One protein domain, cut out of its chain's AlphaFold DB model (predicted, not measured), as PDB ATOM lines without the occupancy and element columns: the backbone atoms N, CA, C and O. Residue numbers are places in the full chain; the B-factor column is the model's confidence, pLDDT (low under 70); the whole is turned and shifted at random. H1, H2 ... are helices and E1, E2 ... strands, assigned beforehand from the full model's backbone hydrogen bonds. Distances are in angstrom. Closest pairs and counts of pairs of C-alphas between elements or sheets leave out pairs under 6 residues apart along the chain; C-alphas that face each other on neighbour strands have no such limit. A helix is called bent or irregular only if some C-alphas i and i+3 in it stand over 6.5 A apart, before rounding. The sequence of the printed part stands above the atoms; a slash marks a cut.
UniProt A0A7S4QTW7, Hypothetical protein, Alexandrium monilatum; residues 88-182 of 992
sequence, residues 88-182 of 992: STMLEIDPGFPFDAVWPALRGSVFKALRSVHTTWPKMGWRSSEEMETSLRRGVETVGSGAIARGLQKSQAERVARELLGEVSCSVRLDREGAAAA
ATOM      1  N   SER A  88      16.393  -0.057  87.270       87.19
ATOM      2  CA  SER A  88      17.111   0.730  86.262       87.19
ATOM      3  C   SER A  88      16.384   2.043  85.981       87.19
ATOM      4  O   SER A  88      15.150   2.108  86.006       87.19
ATOM      5  N   THR A  89      17.156   3.087  85.678       87.62
ATOM      6  CA  THR A  89      16.625   4.372  85.205       87.62
ATOM      7  C   THR A  89      16.808   4.449  83.692       87.62
ATOM      8  O   THR A  89      17.931   4.370  83.187       87.62
ATOM      9  N   MET A  90      15.694   4.596  82.979       83.50
ATOM     10  CA  MET A  90      15.619   4.637  81.521       83.50
ATOM     11  C   MET A  90      15.411   6.073  81.053       83.50
ATOM     12  O   MET A  90      14.520   6.760  81.548       83.50
ATOM     13  N   LEU A  91      16.219   6.502  80.091       82.69
ATOM     14  CA  LEU A  91      16.067   7.751  79.360       82.69
ATOM     15  C   LEU A  91      15.177   7.496  78.142       82.69
ATOM     16  O   LEU A  91      15.432   6.557  77.385       82.69
ATOM     17  N   GLU A  92      14.159   8.324  77.944       79.19
ATOM     18  CA  GLU A  92      13.239   8.232  76.812       79.19
ATOM     19  C   GLU A  92      13.518   9.392  75.851       79.19
ATOM     20  O   GLU A  92      13.472  10.564  76.234       79.19
ATOM     21  N   ILE A  93      13.846   9.060  74.603       68.75
ATOM     22  CA  ILE A  93      14.108  10.024  73.531       68.75
ATOM     23  C   ILE A  93      13.162   9.678  72.385       68.75
ATOM     24  O   ILE A  93      13.081   8.526  71.960       68.75
ATOM     25  N   ASP A  94      12.431  10.682  71.905       57.84
ATOM     26  CA  ASP A  94      11.469  10.509  70.819       57.84
ATOM     27  C   ASP A  94      12.181   9.946  69.565       57.84
ATOM     28  O   ASP A  94      13.197  10.516  69.145       57.84
ATOM     29  N   PRO A  95      11.674   8.852  68.955       49.84
ATOM     30  CA  PRO A  95      12.284   8.213  67.785       49.84
ATOM     31  C   PRO A  95      12.503   9.150  66.586       49.84
ATOM     32  O   PRO A  95      13.281   8.829  65.691       49.84
ATOM     33  N   GLY A  96      11.817  10.297  66.543       43.88
ATOM     34  CA  GLY A  96      11.981  11.320  65.513       43.88
ATOM     35  C   GLY A  96      13.263  12.158  65.615       43.88
ATOM     36  O   GLY A  96      13.533  12.930  64.694       43.88
ATOM     37  N   PHE A  97      14.058  12.034  66.690       48.66
ATOM     38  CA  PHE A  97      15.268  12.838  66.905       48.66
ATOM     39  C   PHE A  97      16.551  11.983  66.941       48.66
ATOM     40  O   PHE A  97      16.639  11.048  67.738       48.66
ATOM     41  N   PRO A  98      17.587  12.308  66.135       54.31
ATOM     42  CA  PRO A  98      18.852  11.573  66.146       54.31
ATOM     43  C   PRO A  98      19.561  11.689  67.499       54.31
ATOM     44  O   PRO A  98      19.758  12.799  68.001       54.31
ATOM     45  N   PHE A  99      20.015  10.562  68.054       58.97
ATOM     46  CA  PHE A  99      20.707  10.517  69.347       58.97
ATOM     47  C   PHE A  99      21.903  11.485  69.409       58.97
ATOM     48  O   PHE A  99      22.061  12.199  70.396       58.97
ATOM     49  N   ASP A 100      22.678  11.601  68.324       61.31
ATOM     50  CA  ASP A 100      23.839  12.504  68.223       61.31
ATOM     51  C   ASP A 100      23.508  13.995  68.306       61.31
ATOM     52  O   ASP A 100      24.358  14.793  68.694       61.31
ATOM     53  N   ALA A 101      22.279  14.385  67.964       48.25
ATOM     54  CA  ALA A 101      21.837  15.773  68.056       48.25
ATOM     55  C   ALA A 101      21.345  16.128  69.468       48.25
ATOM     56  O   ALA A 101      21.422  17.280  69.887       48.25
ATOM     57  N   VAL A 102      20.829  15.140  70.206       54.38
ATOM     58  CA  VAL A 102      20.184  15.346  71.510       54.38
ATOM     59  C   VAL A 102      21.157  15.081  72.665       54.38
ATOM     60  O   VAL A 102      21.165  15.812  73.657       54.38
ATOM     61  N   TRP A 103      22.018  14.071  72.536       74.75
ATOM     62  CA  TRP A 103      22.896  13.608  73.609       74.75
ATOM     63  C   TRP A 103      23.909  14.653  74.116       74.75
ATOM     64  O   TRP A 103      24.004  14.800  75.337       74.75
ATOM     65  N   PRO A 104      24.608  15.447  73.272       67.88
ATOM     66  CA  PRO A 104      25.571  16.444  73.756       67.88
ATOM     67  C   PRO A 104      24.960  17.485  74.704       67.88
ATOM     68  O   PRO A 104      25.617  17.914  75.650       67.88
ATOM     69  N   ALA A 105      23.690  17.846  74.486       49.50
ATOM     70  CA  ALA A 105      22.961  18.795  75.324       49.50
ATOM     71  C   ALA A 105      22.472  18.179  76.648       49.50
ATOM     72  O   ALA A 105      22.384  18.879  77.652       49.50
ATOM     73  N   LEU A 106      22.179  16.874  76.671       63.19
ATOM     74  CA  LEU A 106      21.691  16.163  77.863       63.19
ATOM     75  C   LEU A 106      22.811  15.594  78.743       63.19
ATOM     76  O   LEU A 106      22.614  15.386  79.943       63.19
ATOM     77  N   ARG A 107      23.990  15.338  78.163       75.31
ATOM     78  CA  ARG A 107      25.115  14.641  78.804       75.31
ATOM     79  C   ARG A 107      25.499  15.242  80.156       75.31
ATOM     80  O   ARG A 107      25.705  14.505  81.119       75.31
ATOM     81  N   GLY A 108      25.564  16.572  80.244       65.38
ATOM     82  CA  GLY A 108      25.919  17.284  81.476       65.38
ATOM     83  C   GLY A 108      24.930  17.029  82.617       65.38
ATOM     84  O   GLY A 108      25.340  16.640  83.714       65.38
ATOM     85  N   SER A 109      23.631  17.179  82.347       69.06
ATOM     86  CA  SER A 109      22.559  16.956  83.324       69.06
ATOM     87  C   SER A 109      22.456  15.491  83.744       69.06
ATOM     88  O   SER A 109      22.378  15.197  84.938       69.06
ATOM     89  N   VAL A 110      22.555  14.557  82.792       77.00
ATOM     90  CA  VAL A 110      22.548  13.113  83.082       77.00
ATOM     91  C   VAL A 110      23.732  12.734  83.971       77.00
ATOM     92  O   VAL A 110      23.557  12.034  84.967       77.00
ATOM     93  N   PHE A 111      24.934  13.244  83.693       78.62
ATOM     94  CA  PHE A 111      26.117  12.922  84.498       78.62
ATOM     95  C   PHE A 111      26.041  13.534  85.897       78.62
ATOM     96  O   PHE A 111      26.471  12.905  86.867       78.62
ATOM     97  N   LYS A 112      25.462  14.731  86.029       76.94
ATOM     98  CA  LYS A 112      25.182  15.351  87.328       76.94
ATOM     99  C   LYS A 112      24.186  14.516  88.142       76.94
ATOM    100  O   LYS A 112      24.459  14.228  89.306       76.94
ATOM    101  N   ALA A 113      23.088  14.072  87.527       79.62
ATOM    102  CA  ALA A 113      22.073  13.244  88.179       79.62
ATOM    103  C   ALA A 113      22.632  11.877  88.610       79.62
ATOM    104  O   ALA A 113      22.394  11.438  89.734       79.62
ATOM    105  N   LEU A 114      23.448  11.235  87.772       79.06
ATOM    106  CA  LEU A 114      24.126   9.973  88.093       79.06
ATOM    107  C   LEU A 114      25.098  10.115  89.279       79.06
ATOM    108  O   LEU A 114      25.084   9.304  90.208       79.06
ATOM    109  N   ARG A 115      25.869  11.210  89.320       79.06
ATOM    110  CA  ARG A 115      26.778  11.522  90.438       79.06
ATOM    111  C   ARG A 115      26.060  11.774  91.767       79.06
ATOM    112  O   ARG A 115      26.704  11.696  92.809       79.06
ATOM    113  N   SER A 116      24.748  12.035  91.756       77.44
ATOM    114  CA  SER A 116      23.949  12.208  92.980       77.44
ATOM    115  C   SER A 116      23.729  10.903  93.761       77.44
ATOM    116  O   SER A 116      23.416  10.953  94.954       77.44
ATOM    117  N   VAL A 117      23.896   9.740  93.111       77.19
ATOM    118  CA  VAL A 117      23.712   8.416  93.731       77.19
ATOM    119  C   VAL A 117      25.022   7.655  93.912       77.19
ATOM    120  O   VAL A 117      25.247   7.103  94.988       77.19
ATOM    121  N   HIS A 118      25.913   7.654  92.915       71.38
ATOM    122  CA  HIS A 118      27.218   6.993  92.986       71.38
ATOM    123  C   HIS A 118      28.273   7.729  92.150       71.38
ATOM    124  O   HIS A 118      27.981   8.318  91.118       71.38
ATOM    125  N   THR A 119      29.534   7.677  92.589       66.25
ATOM    126  CA  THR A 119      30.656   8.377  91.939       66.25
ATOM    127  C   THR A 119      31.479   7.494  90.998       66.25
ATOM    128  O   THR A 119      32.359   8.005  90.309       66.25
ATOM    129  N   THR A 120      31.209   6.185  90.940       65.38
ATOM    130  CA  THR A 120      31.950   5.224  90.107       65.38
ATOM    131  C   THR A 120      31.023   4.497  89.130       65.38
ATOM    132  O   THR A 120      29.958   4.021  89.524       65.38
ATOM    133  N   TRP A 121      31.435   4.384  87.860       75.56
ATOM    134  CA  TRP A 121      30.662   3.727  86.792       75.56
ATOM    135  C   TRP A 121      30.238   2.285  87.116       75.56
ATOM    136  O   TRP A 121      29.062   1.979  86.913       75.56
ATOM    137  N   PRO A 122      31.087   1.435  87.737       74.06
ATOM    138  CA  PRO A 122      30.687   0.071  88.086       74.06
ATOM    139  C   PRO A 122      29.515   0.015  89.070       74.06
ATOM    140  O   PRO A 122      28.643  -0.837  88.954       74.06
ATOM    141  N   LYS A 123      29.427   0.974  90.005       72.31
ATOM    142  CA  LYS A 123      28.292   1.070  90.940       72.31
ATOM    143  C   LYS A 123      27.001   1.555  90.269       72.31
ATOM    144  O   LYS A 123      25.948   1.473  90.891       72.31
ATOM    145  N   MET A 124      27.088   2.059  89.039       79.06
ATOM    146  CA  MET A 124      25.962   2.479  88.198       79.06
ATOM    147  C   MET A 124      25.636   1.453  87.095       79.06
ATOM    148  O   MET A 124      24.760   1.715  86.270       79.06
ATOM    149  N   GLY A 125      26.320   0.301  87.093       77.75
ATOM    150  CA  GLY A 125      26.081  -0.806  86.165       77.75
ATOM    151  C   GLY A 125      26.880  -0.751  84.857       77.75
ATOM    152  O   GLY A 125      26.470  -1.395  83.896       77.75
ATOM    153  N   TRP A 126      27.986   0.009  84.798       80.81
ATOM    154  CA  TRP A 126      28.770   0.234  83.568       80.81
ATOM    155  C   TRP A 126      30.291   0.195  83.795       80.81
ATOM    156  O   TRP A 126      30.771   0.585  84.858       80.81
ATOM    157  N   ARG A 127      31.086  -0.194  82.787       70.25
ATOM    158  CA  ARG A 127      32.566  -0.118  82.824       70.25
ATOM    159  C   ARG A 127      33.065   1.319  82.726       70.25
ATOM    160  O   ARG A 127      33.998   1.708  83.423       70.25
ATOM    161  N   SER A 128      32.442   2.101  81.851       70.31
ATOM    162  CA  SER A 128      32.809   3.482  81.545       70.31
ATOM    163  C   SER A 128      31.594   4.271  81.060       70.31
ATOM    164  O   SER A 128      30.548   3.699  80.739       70.31
ATOM    165  N   SER A 129      31.737   5.596  80.964       73.31
ATOM    166  CA  SER A 129      30.727   6.444  80.323       73.31
ATOM    167  C   SER A 129      30.470   6.042  78.873       73.31
ATOM    168  O   SER A 129      29.330   6.076  78.436       73.31
ATOM    169  N   GLU A 130      31.502   5.637  78.132       74.56
ATOM    170  CA  GLU A 130      31.394   5.290  76.707       74.56
ATOM    171  C   GLU A 130      30.562   4.023  76.478       74.56
ATOM    172  O   GLU A 130      29.787   3.951  75.523       74.56
ATOM    173  N   GLU A 131      30.669   3.035  77.371       78.31
ATOM    174  CA  GLU A 131      29.853   1.819  77.297       78.31
ATOM    175  C   GLU A 131      28.375   2.122  77.570       78.31
ATOM    176  O   GLU A 131      27.500   1.668  76.825       78.31
ATOM    177  N   MET A 132      28.102   2.937  78.593       86.25
ATOM    178  CA  MET A 132      26.755   3.426  78.881       86.25
ATOM    179  C   MET A 132      26.190   4.194  77.686       86.25
ATOM    180  O   MET A 132      25.103   3.869  77.220       86.25
ATOM    181  N   GLU A 133      26.948   5.147  77.133       82.38
ATOM    182  CA  GLU A 133      26.549   5.960  75.978       82.38
ATOM    183  C   GLU A 133      26.241   5.095  74.746       82.38
ATOM    184  O   GLU A 133      25.241   5.313  74.063       82.38
ATOM    185  N   THR A 134      27.047   4.061  74.495       76.31
ATOM    186  CA  THR A 134      26.838   3.118  73.387       76.31
ATOM    187  C   THR A 134      25.579   2.270  73.592       76.31
ATOM    188  O   THR A 134      24.809   2.052  72.653       76.31
ATOM    189  N   SER A 135      25.334   1.798  74.818       77.19
ATOM    190  CA  SER A 135      24.132   1.024  75.147       77.19
ATOM    191  C   SER A 135      22.867   1.885  75.105       77.19
ATOM    192  O   SER A 135      21.838   1.449  74.584       77.19
ATOM    193  N   LEU A 136      22.959   3.118  75.602       81.69
ATOM    194  CA  LEU A 136      21.901   4.117  75.581       81.69
ATOM    195  C   LEU A 136      21.524   4.484  74.143       81.69
ATOM    196  O   LEU A 136      20.345   4.404  73.803       81.69
ATOM    197  N   ARG A 137      22.512   4.800  73.296       79.38
ATOM    198  CA  ARG A 137      22.321   5.047  71.860       79.38
ATOM    199  C   ARG A 137      21.556   3.904  71.212       79.38
ATOM    200  O   ARG A 137      20.518   4.124  70.602       79.38
ATOM    201  N   ARG A 138      22.036   2.671  71.406       73.62
ATOM    202  CA  ARG A 138      21.411   1.479  70.828       73.62
ATOM    203  C   ARG A 138      19.963   1.310  71.293       73.62
ATOM    204  O   ARG A 138      19.115   0.955  70.483       73.62
ATOM    205  N   GLY A 139      19.667   1.552  72.571       68.75
ATOM    206  CA  GLY A 139      18.302   1.473  73.105       68.75
ATOM    207  C   GLY A 139      17.381   2.554  72.533       68.75
ATOM    208  O   GLY A 139      16.285   2.260  72.061       68.75
ATOM    209  N   VAL A 140      17.855   3.797  72.494       72.12
ATOM    210  CA  VAL A 140      17.111   4.929  71.926       72.12
ATOM    211  C   VAL A 140      16.821   4.713  70.441       72.12
ATOM    212  O   VAL A 140      15.684   4.871  70.014       72.12
ATOM    213  N   GLU A 141      17.811   4.280  69.663       70.12
ATOM    214  CA  GLU A 141      17.664   4.075  68.217       70.12
ATOM    215  C   GLU A 141      16.782   2.868  67.860       70.12
ATOM    216  O   GLU A 141      16.203   2.833  66.777       70.12
ATOM    217  N   THR A 142      16.661   1.875  68.747       62.09
ATOM    218  CA  THR A 142      15.869   0.661  68.473       62.09
ATOM    219  C   THR A 142      14.448   0.721  69.020       62.09
ATOM    220  O   THR A 142      13.524   0.255  68.358       62.09
ATOM    221  N   VAL A 143      14.258   1.264  70.224       64.31
ATOM    222  CA  VAL A 143      12.977   1.241  70.954       64.31
ATOM    223  C   VAL A 143      12.616   2.590  71.589       64.31
ATOM    224  O   VAL A 143      11.694   2.657  72.399       64.31
ATOM    225  N   GLY A 144      13.317   3.679  71.245       63.41
ATOM    226  CA  GLY A 144      13.039   5.030  71.762       63.41
ATOM    227  C   GLY A 144      13.397   5.226  73.240       63.41
ATOM    228  O   GLY A 144      13.053   6.241  73.843       63.41
ATOM    229  N   SER A 145      14.068   4.254  73.865       77.38
ATOM    230  CA  SER A 145      14.469   4.345  75.270       77.38
ATOM    231  C   SER A 145      15.706   3.505  75.581       77.38
ATOM    232  O   SER A 145      15.870   2.400  75.068       77.38
ATOM    233  N   GLY A 146      16.589   4.011  76.441       82.69
ATOM    234  CA  GLY A 146      17.814   3.310  76.830       82.69
ATOM    235  C   GLY A 146      18.217   3.582  78.277       82.69
ATOM    236  O   GLY A 146      17.841   4.589  78.868       82.69
ATOM    237  N   ALA A 147      18.950   2.650  78.879       82.94
ATOM    238  CA  ALA A 147      19.311   2.733  80.293       82.94
ATOM    239  C   ALA A 147      20.480   3.701  80.513       82.94
ATOM    240  O   ALA A 147      21.497   3.588  79.835       82.94
ATOM    241  N   ILE A 148      20.363   4.580  81.511       87.56
ATOM    242  CA  ILE A 148      21.469   5.435  81.985       87.56
ATOM    243  C   ILE A 148      22.123   4.888  83.260       87.56
ATOM    244  O   ILE A 148      23.299   5.137  83.509       87.56
ATOM    245  N   ALA A 149      21.397   4.085  84.040       85.56
ATOM    246  CA  ALA A 149      21.920   3.328  85.178       85.56
ATOM    247  C   ALA A 149      21.165   2.006  85.328       85.56
ATOM    248  O   ALA A 149      19.958   1.960  85.069       85.56
ATOM    249  N   ARG A 150      21.869   0.957  85.766       85.94
ATOM    250  CA  ARG A 150      21.317  -0.388  85.982       85.94
ATOM    251  C   ARG A 150      21.738  -0.952  87.335       85.94
ATOM    252  O   ARG A 150      22.815  -0.629  87.829       85.94
ATOM    253  N   GLY A 151      20.890  -1.794  87.928       79.81
ATOM    254  CA  GLY A 151      21.203  -2.477  89.190       79.81
ATOM    255  C   GLY A 151      21.265  -1.542  90.405       79.81
ATOM    256  O   GLY A 151      22.141  -1.678  91.261       79.81
ATOM    257  N   LEU A 152      20.352  -0.573  90.484       82.25
ATOM    258  CA  LEU A 152      20.205   0.330  91.627       82.25
ATOM    259  C   LEU A 152      19.112  -0.154  92.593       82.25
ATOM    260  O   LEU A 152      18.217  -0.919  92.220       82.25
ATOM    261  N   GLN A 153      19.161   0.331  93.838       83.88
ATOM    262  CA  GLN A 153      18.000   0.261  94.731       83.88
ATOM    263  C   GLN A 153      16.895   1.194  94.220       83.88
ATOM    264  O   GLN A 153      17.174   2.237  93.620       83.88
ATOM    265  N   LYS A 154      15.630   0.868  94.509       80.75
ATOM    266  CA  LYS A 154      14.468   1.640  94.033       80.75
ATOM    267  C   LYS A 154      14.564   3.134  94.366       80.75
ATOM    268  O   LYS A 154      14.385   3.977  93.493       80.75
ATOM    269  N   SER A 155      14.931   3.458  95.607       75.81
ATOM    270  CA  SER A 155      15.082   4.837  96.093       75.81
ATOM    271  C   SER A 155      16.175   5.623  95.355       75.81
ATOM    272  O   SER A 155      16.048   6.832  95.157       75.81
ATOM    273  N   GLN A 156      17.238   4.945  94.917       82.19
ATOM    274  CA  GLN A 156      18.332   5.541  94.152       82.19
ATOM    275  C   GLN A 156      17.909   5.795  92.701       82.19
ATOM    276  O   GLN A 156      18.127   6.891  92.189       82.19
ATOM    277  N   ALA A 157      17.248   4.830  92.057       83.19
ATOM    278  CA  ALA A 157      16.747   4.989  90.691       83.19
ATOM    279  C   ALA A 157      15.703   6.121  90.589       83.19
ATOM    280  O   ALA A 157      15.763   6.951  89.678       83.19
ATOM    281  N   GLU A 158      14.798   6.212  91.571       82.50
ATOM    282  CA  GLU A 158      13.821   7.302  91.691       82.50
ATOM    283  C   GLU A 158      14.479   8.660  91.946       82.50
ATOM    284  O   GLU A 158      13.996   9.678  91.452       82.50
ATOM    285  N   ARG A 159      15.596   8.702  92.683       78.38
ATOM    286  CA  ARG A 159      16.354   9.940  92.899       78.38
ATOM    287  C   ARG A 159      16.972  10.458  91.602       78.38
ATOM    288  O   ARG A 159      16.814  11.638  91.313       78.38
ATOM    289  N   VAL A 160      17.603   9.589  90.808       80.44
ATOM    290  CA  VAL A 160      18.159   9.965  89.492       80.44
ATOM    291  C   VAL A 160      17.055  10.482  88.567       80.44
ATOM    292  O   VAL A 160      17.230  11.513  87.926       80.44
ATOM    293  N   ALA A 161      15.897   9.816  88.533       82.00
ATOM    294  CA  ALA A 161      14.763  10.265  87.726       82.00
ATOM    295  C   ALA A 161      14.196  11.618  88.195       82.00
ATOM    296  O   ALA A 161      13.817  12.440  87.365       82.00
ATOM    297  N   ARG A 162      14.175  11.877  89.510       79.56
ATOM    298  CA  ARG A 162      13.702  13.147  90.085       79.56
ATOM    299  C   ARG A 162      14.620  14.324  89.756       79.56
ATOM    300  O   ARG A 162      14.120  15.404  89.479       79.56
ATOM    301  N   GLU A 163      15.934  14.114  89.761       77.06
ATOM    302  CA  GLU A 163      16.922  15.135  89.368       77.06
ATOM    303  C   GLU A 163      16.825  15.505  87.879       77.06
ATOM    304  O   GLU A 163      17.233  16.591  87.486       77.06
ATOM    305  N   LEU A 164      16.266  14.618  87.049       72.19
ATOM    306  CA  LEU A 164      16.061  14.843  85.613       72.19
ATOM    307  C   LEU A 164      14.640  15.328  85.273       72.19
ATOM    308  O   LEU A 164      14.326  15.571  84.104       72.19
ATOM    309  N   LEU A 165      13.774  15.481  86.281       59.62
ATOM    310  CA  LEU A 165      12.372  15.842  86.105       59.62
ATOM    311  C   LEU A 165      12.252  17.278  85.561       59.62
ATOM    312  O   LEU A 165      12.662  18.235  86.212       59.62
ATOM    313  N   GLY A 166      11.662  17.428  84.373       52.69
ATOM    314  CA  GLY A 166      11.488  18.722  83.699       52.69
ATOM    315  C   GLY A 166      12.575  19.070  82.672       52.69
ATOM    316  O   GLY A 166      12.345  19.957  81.851       52.69
ATOM    317  N   GLU A 167      13.703  18.347  82.650       52.72
ATOM    318  CA  GLU A 167      14.758  18.494  81.631       52.72
ATOM    319  C   GLU A 167      14.693  17.401  80.556       52.72
ATOM    320  O   GLU A 167      14.932  17.682  79.380       52.72
ATOM    321  N   VAL A 168      14.330  16.165  80.924       63.16
ATOM    322  CA  VAL A 168      14.156  15.065  79.967       63.16
ATOM    323  C   VAL A 168      13.177  14.005  80.491       63.16
ATOM    324  O   VAL A 168      12.942  13.907  81.695       63.16
ATOM    325  N   SER A 169      12.571  13.216  79.599       73.88
ATOM    326  CA  SER A 169      11.647  12.146  80.003       73.88
ATOM    327  C   SER A 169      12.426  10.918  80.478       73.88
ATOM    328  O   SER A 169      13.257  10.383  79.747       73.88
ATOM    329  N   CYS A 170      12.152  10.475  81.706       79.44
ATOM    330  CA  CYS A 170      12.793   9.317  82.323       79.44
ATOM    331  C   CYS A 170      11.746   8.403  82.960       79.44
ATOM    332  O   CYS A 170      10.804   8.885  83.593       79.44
ATOM    333  N   SER A 171      11.946   7.087  82.878       78.62
ATOM    334  CA  SER A 171      11.138   6.105  83.603       78.62
ATOM    335  C   SER A 171      12.005   5.175  84.449       78.62
ATOM    336  O   SER A 171      13.112   4.796  84.072       78.62
ATOM    337  N   VAL A 172      11.510   4.819  85.635       85.69
ATOM    338  CA  VAL A 172      12.162   3.856  86.531       85.69
ATOM    339  C   VAL A 172      11.452   2.523  86.380       85.69
ATOM    340  O   VAL A 172      10.234   2.449  86.548       85.69
ATOM    341  N   ARG A 173      12.196   1.471  86.033       82.19
ATOM    342  CA  ARG A 173      11.627   0.149  85.745       82.19
ATOM    343  C   ARG A 173      12.399  -0.946  86.470       82.19
ATOM    344  O   ARG A 173      13.587  -0.807  86.758       82.19
ATOM    345  N   LEU A 174      11.693  -2.029  86.780       77.81
ATOM    346  CA  LEU A 174      12.294  -3.243  87.315       77.81
ATOM    347  C   LEU A 174      13.020  -3.960  86.169       77.81
ATOM    348  O   LEU A 174      12.389  -4.321  85.179       77.81
ATOM    349  N   ASP A 175      14.328  -4.143  86.301       73.81
ATOM    350  CA  ASP A 175      15.212  -4.614  85.235       73.81
ATOM    351  C   ASP A 175      16.199  -5.645  85.799       73.81
ATOM    352  O   ASP A 175      17.329  -5.346  86.192       73.81
ATOM    353  N   ARG A 176      15.720  -6.892  85.894       67.44
ATOM    354  CA  ARG A 176      16.492  -8.020  86.435       67.44
ATOM    355  C   ARG A 176      17.617  -8.458  85.494       67.44
ATOM    356  O   ARG A 176      18.648  -8.919  85.971       67.44
ATOM    357  N   GLU A 177      17.439  -8.295  84.184       63.12
ATOM    358  CA  GLU A 177      18.452  -8.642  83.177       63.12
ATOM    359  C   GLU A 177      19.597  -7.622  83.162       63.12
ATOM    360  O   GLU A 177      20.765  -8.008  83.166       63.12
ATOM    361  N   GLY A 178      19.282  -6.324  83.231       64.50
ATOM    362  CA  GLY A 178      20.278  -5.261  83.336       64.50
ATOM    363  C   GLY A 178      21.069  -5.291  84.644       64.50
ATOM    364  O   GLY A 178      22.253  -4.961  84.639       64.50
ATOM    365  N   ALA A 179      20.449  -5.737  85.742       59.59
ATOM    366  CA  ALA A 179      21.131  -5.999  87.009       59.59
ATOM    367  C   ALA A 179      22.040  -7.243  86.954       59.59
ATOM    368  O   ALA A 179      23.127  -7.233  87.526       59.59
ATOM    369  N   ALA A 180      21.633  -8.298  86.237       58.59
ATOM    370  CA  ALA A 180      22.427  -9.519  86.077       58.59
ATOM    371  C   ALA A 180      23.647  -9.337  85.151       58.59
ATOM    372  O   ALA A 180      24.644 -10.036  85.310       58.59
ATOM    373  N   ALA A 181      23.601  -8.380  84.218       60.03
ATOM    374  CA  ALA A 181      24.703  -8.057  83.303       60.03
ATOM    375  C   ALA A 181      25.872  -7.279  83.955       60.03
ATOM    376  O   ALA A 181      26.806  -6.886  83.258       60.03
ATOM    377  N   ALA A 182      25.814  -7.027  85.268       56.28
ATOM    378  CA  ALA A 182      26.671  -6.077  85.973       56.28
ATOM    379  C   ALA A 182      27.890  -6.612  86.785       56.28
ATOM    380  O   ALA A 182      28.317  -5.864  87.669       56.28
TER     381      ALA A 182
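What this domain is: This is residues 88 to 182 of the 992 residues of the protein "Hypothetical protein" of Alexandrium monilatum (UniProt A0A7S4QTW7). A small, twisted sheet of three strands, E2, E1 and E3, has helix H4 packed over E1 and E3, while helix H3 runs along the edge strand E2. The kinked H1 only grazes the sheet and meets H4 end to end; the short H2 sits beside the strands, and the short H5 is the element farthest from the middle. The printed part has 95 residues, with five named helices and three named strands in the order E1 H1 H2 H3 E2 H4 E3 H5. The sheet, ordered E2 E1 E3, is antiparallel and the class is mixed, helices and strands. The whole is compact, with a radius of gyration of the C-alphas of 12.0 A and spans of 32 by 25 by 22 A.

How they stand to each other: Start at the inner strand E1, residues 88 to 92. Beside it is E3, residues 169 to 174, antiparallel at 148 degrees; look for N 90 and O 171, 2.8 A apart. On the other side is E2, residues 145 to 152, antiparallel at 164 degrees, with N 91 and O 146 2.8 A apart; E2 bends by 63 degrees at residue 148. The sheet is only just strongly twisted, its C-alphas up to 4.5 A off the best plane. H4, residues 154 to 163, makes two layers with it, a helix on one face of a sheet: it is over E1 and E3 at a height of 8.3 A, along the strands, and its closest C-alphas to E1 are Ala 157 and Thr 89, 5.5 A. E2, H4 and E3 form a split strand-helix-strand unit, two strands running the same way with E1 between them, and its crossover is right-handed. H3, residues 129 to 143, is over E2 at a height of 6.8 A, at 12 degrees to it on the local plane; the closest C-alphas are Gly 139 and Gly 146, 4.2 A. H1, residues 99 to 115, only grazes the sheet with residues 110 to 114. H1 and H4 touch only at their ends, Ala 113 and Val 160 being closest at 5.3 A between C-alphas, at a steep tilt of 59 degrees, opposite ways. H1 and H3 only just touch, with 3 pairs of C-alphas within 8 A; Phe 99 and Arg 137 are closest at 6.2 A. H2, residues 121 to 124, is only just at the sheet's level, at a height of 3.8 A. H5, residues 176 to 180, is on the face opposite to H4. H3, H4 and H5 have every O i to N i+4 pair within hydrogen-bond range, H1 has 9 of 13, and H2 is too short for such a pair.

Where its parts are: Find C-alpha 88 at (17.111, 0.730, 86.262), where E1 begins. H1 runs 22.0 A from C-alpha 99 at (20.707, 10.517, 69.347), with a kink of 56 degrees near residue 106; it is irregular, but only just, C-alphas 105 and 108 being 7.0 A apart. H3 is 20.7 A long, E2 17.8 A, E3 17.1 A and H4 14.5 A. H5 ends at C-alpha 180, (22.427, -9.519, 86.077).

The domain as a whole: The farthest two C-alphas, of Gly 96 and Thr 119, are 32.5 A apart. The printed part has no cut and no long link. Its mean pLDDT is 72.4; look for values under 70 at 32 residues, among them 93 to 102, 165 to 168 and 176 to 182.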